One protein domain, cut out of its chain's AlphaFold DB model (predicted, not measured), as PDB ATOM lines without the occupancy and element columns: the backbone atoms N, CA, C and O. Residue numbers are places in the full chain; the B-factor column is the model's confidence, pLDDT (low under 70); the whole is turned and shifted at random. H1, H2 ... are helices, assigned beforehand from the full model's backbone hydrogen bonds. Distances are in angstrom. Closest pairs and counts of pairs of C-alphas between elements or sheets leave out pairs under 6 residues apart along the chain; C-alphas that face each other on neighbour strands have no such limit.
ATOM      1  N   SER A  57       8.787  25.086 -17.421       93.94
ATOM      2  CA  SER A  57       7.420  25.573 -17.220       93.94
ATOM      3  C   SER A  57       6.422  25.028 -18.235       93.94
ATOM      4  O   SER A  57       5.255  24.854 -17.880       93.94
ATOM      5  N   ASP A  58       6.858  24.720 -19.457       92.61
ATOM      6  CA  ASP A  58       5.970  24.180 -20.491       92.61
ATOM      7  C   ASP A  58       5.441  22.807 -20.071       92.61
ATOM      8  O   ASP A  58       4.235  22.560 -20.082       92.61
ATOM      9  N   GLY A  59       6.333  21.945 -19.585       93.27
ATOM     10  CA  GLY A  59       5.981  20.627 -19.070       93.27
ATOM     11  C   GLY A  59       5.120  20.662 -17.816       93.27
ATOM     12  O   GLY A  59       4.126  19.947 -17.716       93.27
ATOM     13  N   ILE A  60       5.444  21.546 -16.869       95.99
ATOM     14  CA  ILE A  60       4.635  21.728 -15.653       95.99
ATOM     15  C   ILE A  60       3.221  22.209 -16.010       95.99
ATOM     16  O   ILE A  60       2.233  21.750 -15.427       95.99
ATOM     17  N   LYS A  61       3.094  23.087 -17.011       96.27
ATOM     18  CA  LYS A  61       1.795  23.522 -17.531       96.27
ATOM     19  C   LYS A  61       1.025  22.358 -18.154       96.27
ATOM     20  O   LYS A  61      -0.168  22.232 -17.880       96.27
ATOM     21  N   VAL A  62       1.681  21.485 -18.925       94.70
ATOM     22  CA  VAL A  62       1.059  20.255 -19.456       94.70
ATOM     23  C   VAL A  62       0.495  19.396 -18.320       94.70
ATOM     24  O   VAL A  62      -0.664  18.992 -18.387       94.70
ATOM     25  N   ILE A  63       1.246  19.196 -17.235       96.70
ATOM     26  CA  ILE A  63       0.792  18.399 -16.080       96.70
ATOM     27  C   ILE A  63      -0.432  19.023 -15.411       96.70
ATOM     28  O   ILE A  63      -1.440  18.356 -15.182       96.70
ATOM     29  N   THR A  64      -0.339  20.309 -15.080       97.12
ATOM     30  CA  THR A  64      -1.311  21.003 -14.221       97.12
ATOM     31  C   THR A  64      -2.618  21.349 -14.927       97.12
ATOM     32  O   THR A  64      -3.658  21.381 -14.265       97.12
ATOM     33  N   SER A  65      -2.581  21.564 -16.247       96.76
ATOM     34  CA  SER A  65      -3.760  21.876 -17.073       96.76
ATOM     35  C   SER A  65      -4.468  20.646 -17.649       96.76
ATOM     36  O   SER A  65      -5.586  20.768 -18.149       96.76
ATOM     37  N   SER A  66      -3.847  19.467 -17.570       95.33
ATOM     38  CA  SER A  66      -4.467  18.222 -18.024       95.33
ATOM     39  C   SER A  66      -5.519  17.711 -17.034       95.33
ATOM     40  O   SER A  66      -5.378  17.906 -15.822       95.33
ATOM     41  N   PRO A  67      -6.548  16.987 -17.508       95.41
ATOM     42  CA  PRO A  67      -7.414  16.204 -16.637       95.41
ATOM     43  C   PRO A  67      -6.614  15.178 -15.813       95.41
ATOM     44  O   PRO A  67      -5.577  14.694 -16.281       95.41
ATOM     45  N   PRO A  68      -7.084  14.798 -14.610       94.91
ATOM     46  CA  PRO A  68      -6.448  13.741 -13.837       94.91
ATOM     47  C   PRO A  68      -6.411  12.418 -14.601       94.91
ATOM     48  O   PRO A  68      -7.395  12.022 -15.222       94.91
ATOM     49  N   VAL A  69      -5.283  11.713 -14.515       93.57
ATOM     50  CA  VAL A  69      -5.137  10.362 -15.064       93.57
ATOM     51  C   VAL A  69      -4.991   9.378 -13.918       93.57
ATOM     52  O   VAL A  69      -3.966   9.392 -13.237       93.57
ATOM     53  N   THR A  70      -5.999   8.526 -13.732       92.84
ATOM     54  CA  THR A  70      -6.005   7.426 -12.758       92.84
ATOM     55  C   THR A  70      -5.439   6.163 -13.404       92.84
ATOM     56  O   THR A  70      -6.046   5.646 -14.345       92.84
ATOM     57  N   PRO A  71      -4.282   5.649 -12.961       89.42
ATOM     58  CA  PRO A  71      -3.712   4.444 -13.557       89.42
ATOM     59  C   PRO A  71      -4.440   3.183 -13.108       89.42
ATOM     60  O   PRO A  71      -5.044   3.124 -12.040       89.42
ATOM     61  N   THR A  72      -4.342   2.140 -13.924       88.86
ATOM     62  CA  THR A  72      -5.034   0.864 -13.703       88.86
ATOM     63  C   THR A  72      -4.407  -0.007 -12.616       88.86
ATOM     64  O   THR A  72      -4.996  -1.010 -12.235       88.86
ATOM     65  N   ASP A  73      -3.219   0.341 -12.120       88.06
ATOM     66  CA  ASP A  73      -2.496  -0.411 -11.087       88.06
ATOM     67  C   ASP A  73      -2.748   0.102  -9.659       88.06
ATOM     68  O   ASP A  73      -2.068  -0.302  -8.722       88.06
ATOM     69  N   GLY A  74      -3.741   0.982  -9.485       85.92
ATOM     70  CA  GLY A  74      -4.173   1.473  -8.176       85.92
ATOM     71  C   GLY A  74      -3.338   2.623  -7.614       85.92
ATOM     72  O   GLY A  74      -3.638   3.099  -6.518       85.92
ATOM     73  N   ARG A  75      -2.321   3.110  -8.340       90.63
ATOM     74  CA  ARG A  75      -1.596   4.316  -7.916       90.63
ATOM     75  C   ARG A  75      -2.488   5.560  -8.006       90.63
ATOM     76  O   ARG A  75      -3.495   5.600  -8.711       90.63
ATOM     77  N   GLN A  76      -2.082   6.606  -7.295       92.79
ATOM     78  CA  GLN A  76      -2.753   7.904  -7.327       92.79
ATOM     79  C   GLN A  76      -2.709   8.546  -8.718       92.79
ATOM     80  O   GLN A  76      -1.865   8.224  -9.560       92.79
ATOM     81  N   ASN A  77      -3.595   9.521  -8.929       95.96
ATOM     82  CA  ASN A  77      -3.566  10.347 -10.127       95.96
ATOM     83  C   ASN A  77      -2.191  11.011 -10.283       95.96
ATOM     84  O   ASN A  77      -1.634  11.512  -9.311       95.96
ATOM     85  N   TRP A  78      -1.656  11.040 -11.504       94.92
ATOM     86  CA  TRP A  78      -0.352  11.659 -11.800       94.92
ATOM     87  C   TRP A  78      -0.453  12.895 -12.702       94.92
ATOM     88  O   TRP A  78       0.568  13.473 -13.062       94.92
ATOM     89  N   MET A  79      -1.669  13.318 -13.052       96.38
ATOM     90  CA  MET A  79      -1.943  14.543 -13.813       96.38
ATOM     91  C   MET A  79      -2.976  15.408 -13.105       96.38
ATOM     92  O   MET A  79      -3.725  14.933 -12.246       96.38
ATOM     93  N   GLY A  80      -3.035  16.670 -13.512       97.04
ATOM     94  CA  GLY A  80      -3.934  17.671 -12.971       97.04
ATOM     95  C   GLY A  80      -3.332  18.431 -11.797       97.04
ATOM     96  O   GLY A  80      -2.388  17.996 -11.133       97.04
ATOM     97  N   THR A  81      -3.908  19.603 -11.535       97.23
ATOM     98  CA  THR A  81      -3.413  20.537 -10.511       97.23
ATOM     99  C   THR A  81      -3.356  19.898  -9.118       97.23
ATOM    100  O   THR A  81      -2.394  20.109  -8.386       97.23
ATOM    101  N   GLN A  82      -4.350  19.080  -8.755       97.19
ATOM    102  CA  GLN A  82      -4.378  18.408  -7.454       97.19
ATOM    103  C   GLN A  82      -3.219  17.414  -7.294       97.19
ATOM    104  O   GLN A  82      -2.467  17.518  -6.328       97.19
ATOM    105  N   ALA A  83      -3.033  16.506  -8.259       97.17
ATOM    106  CA  ALA A  83      -1.942  15.531  -8.230       97.17
ATOM    107  C   ALA A  83      -0.572  16.219  -8.154       97.17
ATOM    108  O   ALA A  83       0.297  15.804  -7.388       97.17
ATOM    109  N   TRP A  84      -0.393  17.308  -8.909       97.40
ATOM    110  CA  TRP A  84       0.817  18.120  -8.840       97.40
ATOM    111  C   TRP A  84       1.062  18.660  -7.426       97.40
ATOM    112  O   TRP A  84       2.140  18.456  -6.869       97.40
ATOM    113  N   ASN A  85       0.059  19.299  -6.823       97.49
ATOM    114  CA  ASN A  85       0.180  19.884  -5.489       97.49
ATOM    115  C   ASN A  85       0.485  18.825  -4.420       97.49
ATOM    116  O   ASN A  85       1.376  19.039  -3.600       97.49
ATOM    117  N   GLU A  86      -0.198  17.679  -4.457       97.10
ATOM    118  CA  GLU A  86       0.041  16.555  -3.541       97.10
ATOM    119  C   GLU A  86       1.470  16.012  -3.674       97.10
ATOM    120  O   GLU A  86       2.170  15.839  -2.676       97.10
ATOM    121  N   GLY A  87       1.941  15.806  -4.910       97.30
ATOM    122  CA  GLY A  87       3.303  15.343  -5.177       97.30
ATOM    123  C   GLY A  87       4.363  16.335  -4.694       97.30
ATOM    124  O   GLY A  87       5.351  15.933  -4.079       97.30
ATOM    125  N   VAL A  88       4.137  17.636  -4.912       97.42
ATOM    126  CA  VAL A  88       5.033  18.705  -4.446       97.42
ATOM    127  C   VAL A  88       5.085  18.775  -2.923       97.42
ATOM    128  O   VAL A  88       6.177  18.836  -2.361       97.42
ATOM    129  N   GLN A  89       3.937  18.726  -2.247       97.40
ATOM    130  CA  GLN A  89       3.869  18.743  -0.783       97.40
ATOM    131  C   GLN A  89       4.579  17.532  -0.168       97.40
ATOM    132  O   GLN A  89       5.407  17.699   0.731       97.40
ATOM    133  N   ALA A  90       4.323  16.329  -0.692       97.44
ATOM    134  CA  ALA A  90       4.987  15.108  -0.244       97.44
ATOM    135  C   ALA A  90       6.510  15.175  -0.447       97.44
ATOM    136  O   ALA A  90       7.280  14.772   0.425       97.44
ATOM    137  N   GLY A  91       6.960  15.743  -1.566       96.84
ATOM    138  CA  GLY A  91       8.375  15.966  -1.835       96.84
ATOM    139  C   GLY A  91       9.050  16.932  -0.865       96.84
ATOM    140  O   GLY A  91      10.152  16.663  -0.394       96.84
ATOM    141  N   GLN A  92       8.385  18.036  -0.516       96.78
ATOM    142  CA  GLN A  92       8.907  18.971   0.487       96.78
ATOM    143  C   GLN A  92       9.032  18.310   1.864       96.78
ATOM    144  O   GLN A  92      10.071  18.449   2.513       96.78
ATOM    145  N   ALA A  93       8.025  17.537   2.280       97.51
ATOM    146  CA  ALA A  93       8.086  16.761   3.518       97.51
ATOM    147  C   ALA A  93       9.239  15.738   3.491       97.51
ATOM    148  O   ALA A  93       9.987  15.617   4.462       97.51
ATOM    149  N   TRP A  94       9.445  15.066   2.354       97.01
ATOM    150  CA  TRP A  94      10.550  14.126   2.166       97.01
ATOM    151  C   TRP A  94      11.921  14.787   2.331       97.01
ATOM    152  O   TRP A  94      12.779  14.245   3.023       97.01
ATOM    153  N   ILE A  95      12.144  15.961   1.734       96.76
ATOM    154  CA  ILE A  95      13.420  16.692   1.848       96.76
ATOM    155  C   ILE A  95      13.693  17.099   3.297       96.76
ATOM    156  O   ILE A  95      14.834  17.013   3.748       96.76
ATOM    157  N   GLN A  96      12.659  17.532   4.024       96.67
ATOM    158  CA  GLN A  96      12.777  17.903   5.437       96.67
ATOM    159  C   GLN A  96      13.146  16.698   6.308       96.67
ATOM    160  O   GLN A  96      13.986  16.817   7.197       96.67
ATOM    161  N   GLN A  97      12.545  15.537   6.038       97.09
ATOM    162  CA  GLN A  97      12.816  14.305   6.778       97.09
ATOM    163  C   GLN A  97      14.171  13.677   6.408       97.09
ATOM    164  O   GLN A  97      14.866  13.144   7.274       97.09
ATOM    165  N   TYR A  98      14.554  13.744   5.134       96.85
ATOM    166  CA  TYR A  98      15.753  13.126   4.576       96.85
ATOM    167  C   TYR A  98      16.590  14.172   3.828       96.85
ATOM    168  O   TYR A  98      16.605  14.176   2.596       96.85
ATOM    169  N   PRO A  99      17.323  15.056   4.530       93.36
ATOM    170  CA  PRO A  99      18.181  16.051   3.875       93.36
ATOM    171  C   PRO A  99      19.296  15.403   3.034       93.36
ATOM    172  O   PRO A  99      19.699  15.941   1.999       93.36
ATOM    173  N   ASN A 100      19.739  14.210   3.445       92.58
ATOM    174  CA  ASN A 100      20.621  13.340   2.674       92.58
ATOM    175  C   ASN A 100      19.811  12.330   1.855       92.58
ATOM    176  O   ASN A 100      18.754  11.863   2.276       92.58
ATOM    177  N   THR A 101      20.335  11.962   0.689       93.83
ATOM    178  CA  THR A 101      19.635  11.100  -0.264       93.83
ATOM    179  C   THR A 101      19.505   9.660   0.220       93.83
ATOM    180  O   THR A 101      20.465   9.091   0.739       93.83
ATOM    181  N   VAL A 102      18.365   9.027  -0.064       94.87
ATOM    182  CA  VAL A 102      18.109   7.605   0.209       94.87
ATOM    183  C   VAL A 102      17.905   6.867  -1.118       94.87
ATOM    184  O   VAL A 102      17.123   7.308  -1.957       94.87
ATOM    185  N   ASN A 103      18.608   5.746  -1.319       96.28
ATOM    186  CA  ASN A 103      18.545   4.907  -2.532       96.28
ATOM    187  C   ASN A 103      18.831   5.649  -3.867       96.28
ATOM    188  O   ASN A 103      18.256   5.344  -4.915       96.28
ATOM    189  N   VAL A 104      19.726   6.641  -3.856       96.83
ATOM    190  CA  VAL A 104      20.192   7.307  -5.085       96.83
ATOM    191  C   VAL A 104      21.386   6.553  -5.665       96.83
ATOM    192  O   VAL A 104      22.356   6.283  -4.968       96.83
ATOM    193  N   GLN A 105      21.310   6.224  -6.957       96.54
ATOM    194  CA  GLN A 105      22.291   5.363  -7.638       96.54
ATOM    195  C   GLN A 105      22.991   6.026  -8.836       96.54
ATOM    196  O   GLN A 105      23.927   5.455  -9.383       96.54
ATOM    197  N   VAL A 106      22.512   7.191  -9.292       96.62
ATOM    198  CA  VAL A 106      23.071   7.905 -10.461       96.62
ATOM    199  C   VAL A 106      23.447   9.334 -10.090       96.62
ATOM    200  O   VAL A 106      24.590   9.731 -10.269       96.62
ATOM    201  N   LEU A 107      22.519  10.088  -9.495       96.52
ATOM    202  CA  LEU A 107      22.714  11.480  -9.061       96.52
ATOM    203  C   LEU A 107      23.471  11.587  -7.721       96.52
ATOM    204  O   LEU A 107      23.078  12.323  -6.818       96.52
ATOM    205  N   ILE A 108      24.518  10.781  -7.554       94.98
ATOM    206  CA  ILE A 108      25.284  10.679  -6.306       94.98
ATOM    207  C   ILE A 108      26.043  11.988  -6.056       94.98
ATOM    208  O   ILE A 108      26.598  12.572  -6.984       94.98
ATOM    209  N   GLY A 109      26.094  12.426  -4.797       92.82
ATOM    210  CA  GLY A 109      26.773  13.659  -4.382       92.82
ATOM    211  C   GLY A 109      25.882  14.903  -4.400       92.82
ATOM    212  O   GLY A 109      26.330  15.966  -3.985       92.82
ATOM    213  N   MET A 110      24.627  14.775  -4.840       95.45
ATOM    214  CA  MET A 110      23.610  15.814  -4.687       95.45
ATOM    215  C   MET A 110      22.866  15.653  -3.353       95.45
ATOM    216  O   MET A 110      22.673  14.533  -2.883       95.45
ATOM    217  N   SER A 111      22.401  16.753  -2.759       95.80
ATOM    218  CA  SER A 111      21.468  16.723  -1.624       95.80
ATOM    219  C   SER A 111      20.044  16.385  -2.074       95.80
ATOM    220  O   SER A 111      19.694  16.538  -3.250       95.80
ATOM    221  N   SER A 112      19.173  15.993  -1.138       96.51
ATOM    222  CA  SER A 112      17.759  15.756  -1.460       96.51
ATOM    223  C   SER A 112      17.075  17.003  -2.032       96.51
ATOM    224  O   SER A 112      16.254  16.883  -2.938       96.51
ATOM    225  N   ALA A 113      17.455  18.203  -1.580       96.04
ATOM    226  CA  ALA A 113      16.931  19.468  -2.100       96.04
ATOM    227  C   ALA A 113      17.383  19.752  -3.548       96.04
ATOM    228  O   ALA A 113      16.584  20.193  -4.382       96.04
ATOM    229  N   GLN A 114      18.645  19.454  -3.877       96.34
ATOM    230  CA  GLN A 114      19.162  19.585  -5.244       96.34
ATOM    231  C   GLN A 114      18.472  18.588  -6.186       96.34
ATOM    232  O   GLN A 114      18.005  18.974  -7.258       96.34
ATOM    233  N   ILE A 115      18.347  17.320  -5.773       96.89
ATOM    234  CA  ILE A 115      17.654  16.294  -6.569       96.89
ATOM    235  C   ILE A 115      16.189  16.661  -6.755       96.89
ATOM    236  O   ILE A 115      15.688  16.551  -7.869       96.89
ATOM    237  N   TRP A 116      15.508  17.124  -5.707       96.25
ATOM    238  CA  TRP A 116      14.118  17.554  -5.809       96.25
ATOM    239  C   TRP A 116      13.922  18.615  -6.892       96.25
ATOM    240  O   TRP A 116      13.058  18.470  -7.754       96.25
ATOM    241  N   THR A 117      14.760  19.653  -6.880       95.55
ATOM    242  CA  THR A 117      14.668  20.735  -7.867       95.55
ATOM    243  C   THR A 117      14.906  20.208  -9.285       95.55
ATOM    244  O   THR A 117      14.151  20.544 -10.199       95.55
ATOM    245  N   TYR A 118      15.891  19.320  -9.471       96.89
ATOM    246  CA  TYR A 118      16.155  18.686 -10.768       96.89
ATOM    247  C   TYR A 118      14.972  17.824 -11.233       96.89
ATOM    248  O   TYR A 118      14.529  17.937 -12.377       96.89
ATOM    249  N   MET A 119      14.415  17.012 -10.332       97.04
ATOM    250  CA  MET A 119      13.271  16.142 -10.610       97.04
ATOM    251  C   MET A 119      12.032  16.944 -10.999       97.04
ATOM    252  O   MET A 119      11.363  16.596 -11.968       97.04
ATOM    253  N   GLN A 120      11.738  18.033 -10.288       96.17
ATOM    254  CA  GLN A 120      10.582  18.878 -10.574       96.17
ATOM    255  C   GLN A 120      10.723  19.596 -11.925       96.17
ATOM    256  O   GLN A 120       9.782  19.607 -12.716       96.17
ATOM    257  N   GLN A 121      11.886  20.188 -12.202       94.77
ATOM    258  CA  GLN A 121      12.059  21.066 -13.364       94.77
ATOM    259  C   GLN A 121      12.453  20.308 -14.638       94.77
ATOM    260  O   GLN A 121      11.856  20.515 -15.692       94.77
ATOM    261  N   TYR A 122      13.435  19.414 -14.559       95.71
ATOM    262  CA  TYR A 122      14.102  18.849 -15.739       95.71
ATOM    263  C   TYR A 122      13.755  17.386 -16.009       95.71
ATOM    264  O   TYR A 122      14.024  16.902 -17.105       95.71
ATOM    265  N   VAL A 123      13.130  16.689 -15.055       97.28
ATOM    266  CA  VAL A 123      12.593  15.335 -15.274       97.28
ATOM    267  C   VAL A 123      11.084  15.396 -15.481       97.28
ATOM    268  O   VAL A 123      10.600  15.077 -16.562       97.28
ATOM    269  N   SER A 124      10.335  15.862 -14.481       97.53
ATOM    270  CA  SER A 124       8.875  15.961 -14.534       97.53
ATOM    271  C   SER A 124       8.411  16.932 -15.617       97.53
ATOM    272  O   SER A 124       7.584  16.549 -16.443       97.53
ATOM    273  N   GLY A 125       9.013  18.126 -15.698       95.84
ATOM    274  CA  GLY A 125       8.777  19.053 -16.806       95.84
ATOM    275  C   GLY A 125       9.080  18.407 -18.162       95.84
ATOM    276  O   GLY A 125       8.222  18.348 -19.032       95.84
ATOM    277  N   ALA A 126      10.270  17.832 -18.341       96.69
ATOM    278  CA  ALA A 126      10.670  17.254 -19.626       96.69
ATOM    279  C   ALA A 126       9.757  16.123 -20.123       96.69
ATOM    280  O   ALA A 126       9.561  15.984 -21.330       96.69
ATOM    281  N   LEU A 127       9.232  15.316 -19.200       95.79
ATOM    282  CA  LEU A 127       8.331  14.197 -19.475       95.79
ATOM    283  C   LEU A 127       6.852  14.609 -19.493       95.79
ATOM    284  O   LEU A 127       6.020  13.831 -19.946       95.79
ATOM    285  N   GLY A 128       6.503  15.786 -18.970       95.36
ATOM    286  CA  GLY A 128       5.112  16.218 -18.818       95.36
ATOM    287  C   GLY A 128       4.280  15.302 -17.914       95.36
ATOM    288  O   GLY A 128       3.099  15.098 -18.182       95.36
ATOM    289  N   VAL A 129       4.874  14.732 -16.857       95.77
ATOM    290  CA  VAL A 129       4.186  13.829 -15.909       95.77
ATOM    291  C   VAL A 129       4.366  14.257 -14.458       95.77
ATOM    292  O   VAL A 129       5.452  14.686 -14.070       95.77
ATOM    293  N   GLY A 130       3.333  14.097 -13.629       97.05
ATOM    294  CA  GLY A 130       3.426  14.318 -12.183       97.05
ATOM    295  C   GLY A 130       4.233  13.243 -11.446       97.05
ATOM    296  O   GLY A 130       4.546  12.175 -11.977       97.05
ATOM    297  N   CYS A 131       4.571  13.527 -10.186       97.39
ATOM    298  CA  CYS A 131       5.490  12.726  -9.369       97.39
ATOM    299  C   CYS A 131       5.049  11.260  -9.214       97.39
ATOM    300  O   CYS A 131       5.882  10.352  -9.249       97.39
ATOM    301  N   GLN A 132       3.738  11.035  -9.104       96.84
ATOM    302  CA  GLN A 132       3.084   9.737  -8.924       96.84
ATOM    303  C   GLN A 132       3.284   8.797 -10.127       96.84
ATOM    304  O   GLN A 132       3.087   7.586 -10.015       96.84
ATOM    305  N   TYR A 133       3.700   9.326 -11.285       95.76
ATOM    306  CA  TYR A 133       3.993   8.516 -12.468       95.76
ATOM    307  C   TYR A 133       5.196   7.589 -12.250       95.76
ATOM    308  O   TYR A 133       5.194   6.449 -12.713       95.76
ATOM    309  N   CYS A 134       6.202   8.050 -11.501       95.83
ATOM    310  CA  CYS A 134       7.407   7.273 -11.201       95.83
ATOM    311  C   CYS A 134       7.555   6.939  -9.715       95.83
ATOM    312  O   CYS A 134       8.162   5.925  -9.389       95.83
ATOM    313  N   HIS A 135       7.028   7.756  -8.806       97.25
ATOM    314  CA  HIS A 135       7.263   7.607  -7.372       97.25
ATOM    315  C   HIS A 135       5.999   7.228  -6.608       97.25
ATOM    316  O   HIS A 135       4.929   7.788  -6.829       97.25
ATOM    317  N   ASN A 136       6.155   6.350  -5.621       96.03
ATOM    318  CA  ASN A 136       5.237   6.287  -4.495       96.03
ATOM    319  C   ASN A 136       5.510   7.514  -3.609       96.03
ATOM    320  O   ASN A 136       6.586   7.620  -3.023       96.03
ATOM    321  N   ILE A 137       4.575   8.462  -3.528       95.83
ATOM    322  CA  ILE A 137       4.817   9.732  -2.818       95.83
ATOM    323  C   ILE A 137       4.895   9.571  -1.292       95.83
ATOM    324  O   ILE A 137       5.386  10.468  -0.616       95.83
ATOM    325  N   ASN A 138       4.491   8.415  -0.749       94.87
ATOM    326  CA  ASN A 138       4.716   8.066   0.657       94.87
ATOM    327  C   ASN A 138       6.140   7.535   0.905       94.87
ATOM    328  O   ASN A 138       6.579   7.449   2.049       94.87
ATOM    329  N   ASN A 139       6.864   7.149  -0.153       96.45
ATOM    330  CA  ASN A 139       8.246   6.683  -0.081       96.45
ATOM    331  C   ASN A 139       8.984   6.905  -1.415       96.45
ATOM    332  O   ASN A 139       9.062   6.009  -2.262       96.45
ATOM    333  N   PHE A 140       9.602   8.078  -1.583       97.14
ATOM    334  CA  PHE A 140      10.321   8.425  -2.815       97.14
ATOM    335  C   PHE A 140      11.528   7.516  -3.099       97.14
ATOM    336  O   PHE A 140      11.939   7.392  -4.260       97.14
ATOM    337  N   ALA A 141      12.078   6.842  -2.083       97.30
ATOM    338  CA  ALA A 141      13.173   5.887  -2.236       97.30
ATOM    339  C   ALA A 141      12.728   4.536  -2.825       97.30
ATOM    340  O   ALA A 141      13.573   3.838  -3.388       97.30
ATOM    341  N   SER A 142      11.434   4.201  -2.778       97.22
ATOM    342  CA  SER A 142      10.882   2.932  -3.278       97.22
ATOM    343  C   SER A 142      11.087   2.745  -4.783       97.22
ATOM    344  O   SER A 142      10.903   3.688  -5.553       97.22
ATOM    345  N   ASP A 143      11.438   1.529  -5.200       96.19
ATOM    346  CA  ASP A 143      11.558   1.107  -6.607       96.19
ATOM    347  C   ASP A 143      10.357   0.267  -7.074       96.19
ATOM    348  O   ASP A 143      10.432  -0.435  -8.077       96.19
ATOM    349  N   GLU A 144       9.241   0.357  -6.351       94.98
ATOM    350  CA  GLU A 144       7.986  -0.354  -6.624       94.98
ATOM    351  C   GLU A 144       7.460  -0.144  -8.054       94.98
ATOM    352  O   GLU A 144       6.895  -1.062  -8.644       94.98
ATOM    353  N   TYR A 145       7.662   1.044  -8.636       93.44
ATOM    354  CA  TYR A 145       7.151   1.366  -9.967       93.44
ATOM    355  C   TYR A 145       8.215   1.159 -11.058       93.44
ATOM    356  O   TYR A 145       9.283   1.784 -11.009       93.44
ATOM    357  N   PRO A 146       7.919   0.372 -12.116       92.39
ATOM    358  CA  PRO A 146       8.873   0.104 -13.194       92.39
ATOM    359  C   PRO A 146       9.302   1.375 -13.940       92.39
ATOM    360  O   PRO A 146      10.425   1.445 -14.439       92.39
ATOM    361  N   GLN A 147       8.461   2.416 -13.958       93.24
ATOM    362  CA  GLN A 147       8.788   3.715 -14.550       93.24
ATOM    363  C   GLN A 147      10.016   4.366 -13.897       93.24
ATOM    364  O   GLN A 147      10.827   4.966 -14.600       93.24
ATOM    365  N   LYS A 148      10.216   4.210 -12.580       95.49
ATOM    366  CA  LYS A 148      11.406   4.739 -11.896       95.49
ATOM    367  C   LYS A 148      12.670   3.975 -12.273       95.49
ATOM    368  O   LYS A 148      13.722   4.587 -12.458       95.49
ATOM    369  N   ILE A 149      12.572   2.652 -12.409       95.08
ATOM    370  CA  ILE A 149      13.690   1.804 -12.844       95.08
ATOM    371  C   ILE A 149      14.098   2.186 -14.274       95.08
ATOM    372  O   ILE A 149      15.280   2.423 -14.530       95.08
ATOM    373  N   ALA A 150      13.121   2.336 -15.174       94.31
ATOM    374  CA  ALA A 150      13.342   2.823 -16.533       94.31
ATOM    375  C   ALA A 150      13.979   4.224 -16.533       94.31
ATOM    376  O   ALA A 150      15.019   4.423 -17.154       94.31
ATOM    377  N   ALA A 151      13.439   5.176 -15.763       95.43
ATOM    378  CA  ALA A 151      13.980   6.535 -15.667       95.43
ATOM    379  C   ALA A 151      15.433   6.562 -15.160       95.43
ATOM    380  O   ALA A 151      16.266   7.299 -15.689       95.43
ATOM    381  N   ARG A 152      15.781   5.719 -14.180       96.69
ATOM    382  CA  ARG A 152      17.163   5.580 -13.695       96.69
ATOM    383  C   ARG A 152      18.110   5.118 -14.797       96.69
ATOM    384  O   ARG A 152      19.224   5.629 -14.896       96.69
ATOM    385  N   ASN A 153      17.686   4.156 -15.609       96.04
ATOM    386  CA  ASN A 153      18.480   3.702 -16.744       96.04
ATOM    387  C   ASN A 153      18.557   4.774 -17.842       96.04
ATOM    388  O   ASN A 153      19.629   4.974 -18.403       96.04
ATOM    389  N   MET A 154      17.496   5.552 -18.062       95.77
ATOM    390  CA  MET A 154      17.519   6.687 -18.992       95.77
ATOM    391  C   MET A 154      18.461   7.818 -18.546       95.77
ATOM    392  O   MET A 154      19.064   8.472 -19.391       95.77
ATOM    393  N   LEU A 155      18.686   8.024 -17.242       96.72
ATOM    394  CA  LEU A 155      19.748   8.934 -16.781       96.72
ATOM    395  C   LEU A 155      21.145   8.447 -17.201       96.72
ATOM    396  O   LEU A 155      21.991   9.261 -17.571       96.72
ATOM    397  N   ARG A 156      21.384   7.127 -17.176       96.64
ATOM    398  CA  ARG A 156      22.635   6.528 -17.672       96.64
ATOM    399  C   ARG A 156      22.743   6.685 -19.187       96.64
ATOM    400  O   ARG A 156      23.786   7.112 -19.657       96.64
ATOM    401  N   LEU A 157      21.647   6.471 -19.919       96.50
ATOM    402  CA  LEU A 157      21.592   6.729 -21.359       96.50
ATOM    403  C   LEU A 157      21.999   8.171 -21.684       96.50
ATOM    404  O   LEU A 157      22.848   8.379 -22.538       96.50
ATOM    405  N   VAL A 158      21.420   9.170 -21.008       96.60
ATOM    406  CA  VAL A 158      21.758  10.584 -21.255       96.60
ATOM    407  C   VAL A 158      23.241  10.848 -20.994       96.60
ATOM    408  O   VAL A 158      23.888  11.506 -21.810       96.60
ATOM    409  N   ARG A 159      23.793  10.308 -19.899       96.84
ATOM    410  CA  ARG A 159      25.231  10.387 -19.604       96.84
ATOM    411  C   ARG A 159      26.066   9.810 -20.748       96.84
ATOM    412  O   ARG A 159      26.989  10.478 -21.207       96.84
ATOM    413  N   ASP A 160      25.732   8.602 -21.188       96.88
ATOM    414  CA  ASP A 160      26.525   7.834 -22.149       96.88
ATOM    415  C   ASP A 160      26.418   8.444 -23.554       96.88
ATOM    416  O   ASP A 160      27.435   8.683 -24.198       96.88
ATOM    417  N   VAL A 161      25.222   8.871 -23.977       96.87
ATOM    418  CA  VAL A 161      25.024   9.640 -25.219       96.87
ATOM    419  C   VAL A 161      25.839  10.931 -25.198       96.87
ATOM    420  O   VAL A 161      26.546  11.232 -26.164       96.87
ATOM    421  N   ASN A 162      25.775  11.696 -24.103       97.08
ATOM    422  CA  ASN A 162      26.528  12.939 -23.992       97.08
ATOM    423  C   ASN A 162      28.043  12.693 -24.079       97.08
ATOM    424  O   ASN A 162      28.716  13.406 -24.827       97.08
ATOM    425  N   ALA A 163      28.552  11.678 -23.375       95.82
ATOM    426  CA  ALA A 163      29.972  11.326 -23.326       95.82
ATOM    427  C   ALA A 163      30.503  10.798 -24.667       95.82
ATOM    428  O   ALA A 163      31.516  11.281 -25.177       95.82
ATOM    429  N   GLU A 164      29.818   9.809 -25.240       94.43
ATOM    430  CA  GLU A 164      30.295   9.066 -26.407       94.43
ATOM    431  C   GLU A 164      30.071   9.845 -27.707       94.43
ATOM    432  O   GLU A 164      30.935   9.845 -28.589       94.43
ATOM    433  N   PHE A 165      28.946  10.561 -27.824       95.26
ATOM    434  CA  PHE A 165      28.516  11.129 -29.102       95.26
ATOM    435  C   PHE A 165      28.489  12.651 -29.144       95.26
ATOM    436  O   PHE A 165      28.807  13.192 -30.199       95.26
ATOM    437  N   ILE A 166      28.128  13.352 -28.062       95.11
ATOM    438  CA  ILE A 166      27.788  14.786 -28.133       95.11
ATOM    439  C   ILE A 166      28.978  15.706 -27.860       95.11
ATOM    440  O   ILE A 166      29.291  16.569 -28.684       95.11
ATOM    441  N   VAL A 167      29.667  15.536 -26.726       93.00
ATOM    442  CA  VAL A 167      30.675  16.508 -26.249       93.00
ATOM    443  C   VAL A 167      31.898  16.638 -27.153       93.00
ATOM    444  O   VAL A 167      32.639  17.616 -27.037       93.00
ATOM    445  N   ASN A 168      32.090  15.665 -28.046       88.41
ATOM    446  CA  ASN A 168      33.181  15.607 -29.007       88.41
ATOM    447  C   ASN A 168      32.745  15.964 -30.434       88.41
ATOM    448  O   ASN A 168      33.580  15.882 -31.338       88.41
ATOM    449  N   LEU A 169      31.473  16.319 -30.685       89.71
ATOM    450  CA  LEU A 169      31.016  16.650 -32.039       89.71
ATOM    451  C   LEU A 169      31.835  17.803 -32.637       89.71
ATOM    452  O   LEU A 169      32.109  18.796 -31.953       89.71
ATOM    453  N   PRO A 170      32.155  17.741 -33.940       83.29
ATOM    454  CA  PRO A 170      32.696  18.896 -34.637       83.29
ATOM    455  C   PRO A 170      31.731  20.078 -34.502       83.29
ATOM    456  O   PRO A 170      30.543  19.945 -34.798       83.29
ATOM    457  N   ASN A 171      32.221  21.227 -34.028       83.47
ATOM    458  CA  ASN A 171      31.392  22.411 -33.782       83.47
ATOM    459  C   ASN A 171      30.130  22.098 -32.933       83.47
ATOM    460  O   ASN A 171      29.006  22.403 -33.342       83.47
ATOM    461  N   TRP A 172      30.281  21.419 -31.787       87.60
ATOM    462  CA  TRP A 172      29.162  21.001 -30.915       87.60
ATOM    463  C   TRP A 172      28.396  22.159 -30.236       87.60
ATOM    464  O   TRP A 172      27.272  21.975 -29.764       87.60
ATOM    465  N   GLN A 173      28.981  23.364 -30.210       87.23
ATOM    466  CA  GLN A 173      28.382  24.609 -29.700       87.23
ATOM    467  C   GLN A 173      27.882  24.569 -28.245       87.23
ATOM    468  O   GLN A 173      27.026  25.368 -27.871       87.23
ATOM    469  N   GLY A 174      28.385  23.671 -27.402       91.77
ATOM    470  CA  GLY A 174      27.982  23.648 -25.996       91.77
ATOM    471  C   GLY A 174      26.703  22.864 -25.698       91.77
ATOM    472  O   GLY A 174      26.295  22.843 -24.544       91.77
ATOM    473  N   ASN A 175      26.025  22.259 -26.676       94.20
ATOM    474  CA  ASN A 175      24.708  21.651 -26.439       94.20
ATOM    475  C   ASN A 175      24.811  20.207 -25.931       94.20
ATOM    476  O   ASN A 175      25.506  19.398 -26.535       94.20
ATOM    477  N   TYR A 176      24.071  19.884 -24.874       96.17
ATOM    478  CA  TYR A 176      23.885  18.537 -24.335       96.17
ATOM    479  C   TYR A 176      22.480  18.019 -24.636       96.17
ATOM    480  O   TYR A 176      21.508  18.784 -24.662       96.17
ATOM    481  N   VAL A 177      22.366  16.704 -24.790       96.08
ATOM    482  CA  VAL A 177      21.083  16.006 -24.724       96.08
ATOM    483  C   VAL A 177      20.605  15.992 -23.272       96.08
ATOM    484  O   VAL A 177      21.388  15.812 -22.337       96.08
ATOM    485  N   GLN A 178      19.302  16.170 -23.093       95.69
ATOM    486  CA  GLN A 178      18.586  16.013 -21.828       95.69
ATOM    487  C   GLN A 178      17.262  15.275 -22.068       95.69
ATOM    488  O   GLN A 178      16.897  14.994 -23.207       95.69
ATOM    489  N   CYS A 179      16.503  15.002 -21.006       96.24
ATOM    490  CA  CYS A 179      15.212  14.313 -21.089       96.24
ATOM    491  C   CYS A 179      14.272  14.975 -22.117       96.24
ATOM    492  O   CYS A 179      13.703  14.300 -22.976       96.24
ATOM    493  N   ALA A 180      14.182  16.310 -22.082       95.97
ATOM    494  CA  ALA A 180      13.298  17.081 -22.953       95.97
ATOM    495  C   ALA A 180      13.679  16.977 -24.435       95.97
ATOM    496  O   ALA A 180      12.812  17.134 -25.286       95.97
ATOM    497  N   THR A 181      14.945  16.669 -24.746       96.26
ATOM    498  CA  THR A 181      15.428  16.538 -26.124       96.26
ATOM    499  C   THR A 181      14.669  15.462 -26.894       96.26
ATOM    500  O   THR A 181      14.416  15.662 -28.072       96.26
ATOM    501  N   ALA A 402      23.102  25.834  -8.517       91.97
ATOM    502  CA  ALA A 402      22.122  25.978  -9.588       91.97
ATOM    503  C   ALA A 402      22.529  25.167 -10.832       91.97
ATOM    504  O   ALA A 402      21.688  24.531 -11.464       91.97
ATOM    505  N   GLY A 403      23.825  25.123 -11.158       91.50
ATOM    506  CA  GLY A 403      24.341  24.315 -12.261       91.50
ATOM    507  C   GLY A 403      24.209  22.819 -12.012       91.50
ATOM    508  O   GLY A 403      23.891  22.072 -12.940       91.50
ATOM    509  N   ILE A 404      24.434  22.386 -10.767       94.26
ATOM    510  CA  ILE A 404      24.253  20.990 -10.341       94.26
ATOM    511  C   ILE A 404      22.798  20.559 -10.553       94.26
ATOM    512  O   ILE A 404      22.553  19.436 -10.977       94.26
ATOM    513  N   VAL A 405      21.840  21.458 -10.321       94.23
ATOM    514  CA  VAL A 405      20.417  21.199 -10.559       94.23
ATOM    515  C   VAL A 405      20.068  21.193 -12.045       94.23
ATOM    516  O   VAL A 405      19.364  20.298 -12.482       94.23
ATOM    517  N   VAL A 406      20.518  22.177 -12.823       94.47
ATOM    518  CA  VAL A 406      20.065  22.392 -14.213       94.47
ATOM    519  C   VAL A 406      20.421  21.225 -15.140       94.47
ATOM    520  O   VAL A 406      19.598  20.752 -15.918       94.47
ATOM    521  N   LEU A 407      21.654  20.737 -15.037       95.05
ATOM    522  CA  LEU A 407      22.095  19.509 -15.687       95.05
ATOM    523  C   LEU A 407      23.165  18.898 -14.785       95.05
ATOM    524  O   LEU A 407      24.286  19.399 -14.799       95.05
ATOM    525  N   PRO A 408      22.876  17.875 -13.974       95.34
ATOM    526  CA  PRO A 408      23.849  17.326 -13.035       95.34
ATOM    527  C   PRO A 408      25.153  16.868 -13.713       95.34
ATOM    528  O   PRO A 408      25.086  16.228 -14.766       95.34
ATOM    529  N   PRO A 409      26.344  17.149 -13.146       93.59
ATOM    530  CA  PRO A 409      27.626  16.691 -13.693       93.59
ATOM    531  C   PRO A 409      27.660  15.192 -14.023       93.59
ATOM    532  O   PRO A 409      28.199  14.800 -15.054       93.59
ATOM    533  N   GLN A 410      26.975  14.376 -13.217       94.11
ATOM    534  CA  GLN A 410      26.847  12.921 -13.346       94.11
ATOM    535  C   GLN A 410      26.251  12.471 -14.692       94.11
ATOM    536  O   GLN A 410      26.387  11.302 -15.047       94.11
TER     537      GLN A 410
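Overview. This is residues 57 to 181 and 402 to 410 of the 414 residues of the protein "Cytochrome c-554" of Chloroflexus aurantiacus (strain ATCC 29366 / DSM 635 / J-10-fl) (UniProt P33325). Two helices, H2 and H3, form a hairpin, and H1 crosses one end of it, near the first residues of H2 and the last of H3. The short H5 packs on H3, while the longest helix, H4, is set off from the other helices, with the loop of residues 128 to 145 running to it from H3; residues 168 to 173 stick out beyond H4. The printed part has 134 residues, with five named helices in the order H1 to H5 and no named strand; it is all helix, with 69 residues in named elements. It is compact, with a radius of gyration of the C-alphas of 15.3 A and spans of 47 by 32 by 26 A.

Along the chain. H1, residues 57 to 65, begins at C-alpha 57, (7.420, 25.573, -17.220), and is 11.8 A long. H2, residues 80 to 97, is 26.1 A long. H3, residues 112 to 127, is 20.4 A long and has a kink of 29 degrees near residue 119. H4, residues 146 to 166, is 28.2 A long and begins at (8.873, 0.104, -13.194). H5, residues 402 to 406, is 6.2 A long and ends at (20.065, 22.392, -14.213).

Arrangement. H3 is the hub, touching three helices. H1 touches residues 121 to 127 of H3, about perpendicular at 77 degrees, with the C-alphas of Gly 59 and Gly 125 closest at 3.9 A. H2 and H3, a helical hairpin, touch at a shallow tilt of 21 degrees, opposite ways; the closest C-alphas, of Ile 95 and Ser 112, are 5.5 A apart. H1 touches H2 through residues 80 to 84 of H2, at a steep tilt of 63 degrees; the closest C-alphas, of Thr 64 and Thr 81, are 4.3 A apart. H5 touches H3, with the C-alphas of Tyr 118 and Val 405 closest at 5.0 A. H4 touches no helix. Each O i to N i+4 pair is within hydrogen-bond range in H1, H2, H4 and H5, and 8 of 12 are in H3.

Size, cuts and confidence. The two C-alphas farthest apart, of Gly 74 and Pro 170, are 48.6 A apart. Residues 182 to 401 are not printed, and C-alphas 181 and 402 are 20.2 A apart across the cut. The links H1 to H2, H2 to H3 and H3 to H4 are long. The mean pLDDT of the printed part is 95.0, and no printed residue is under 70.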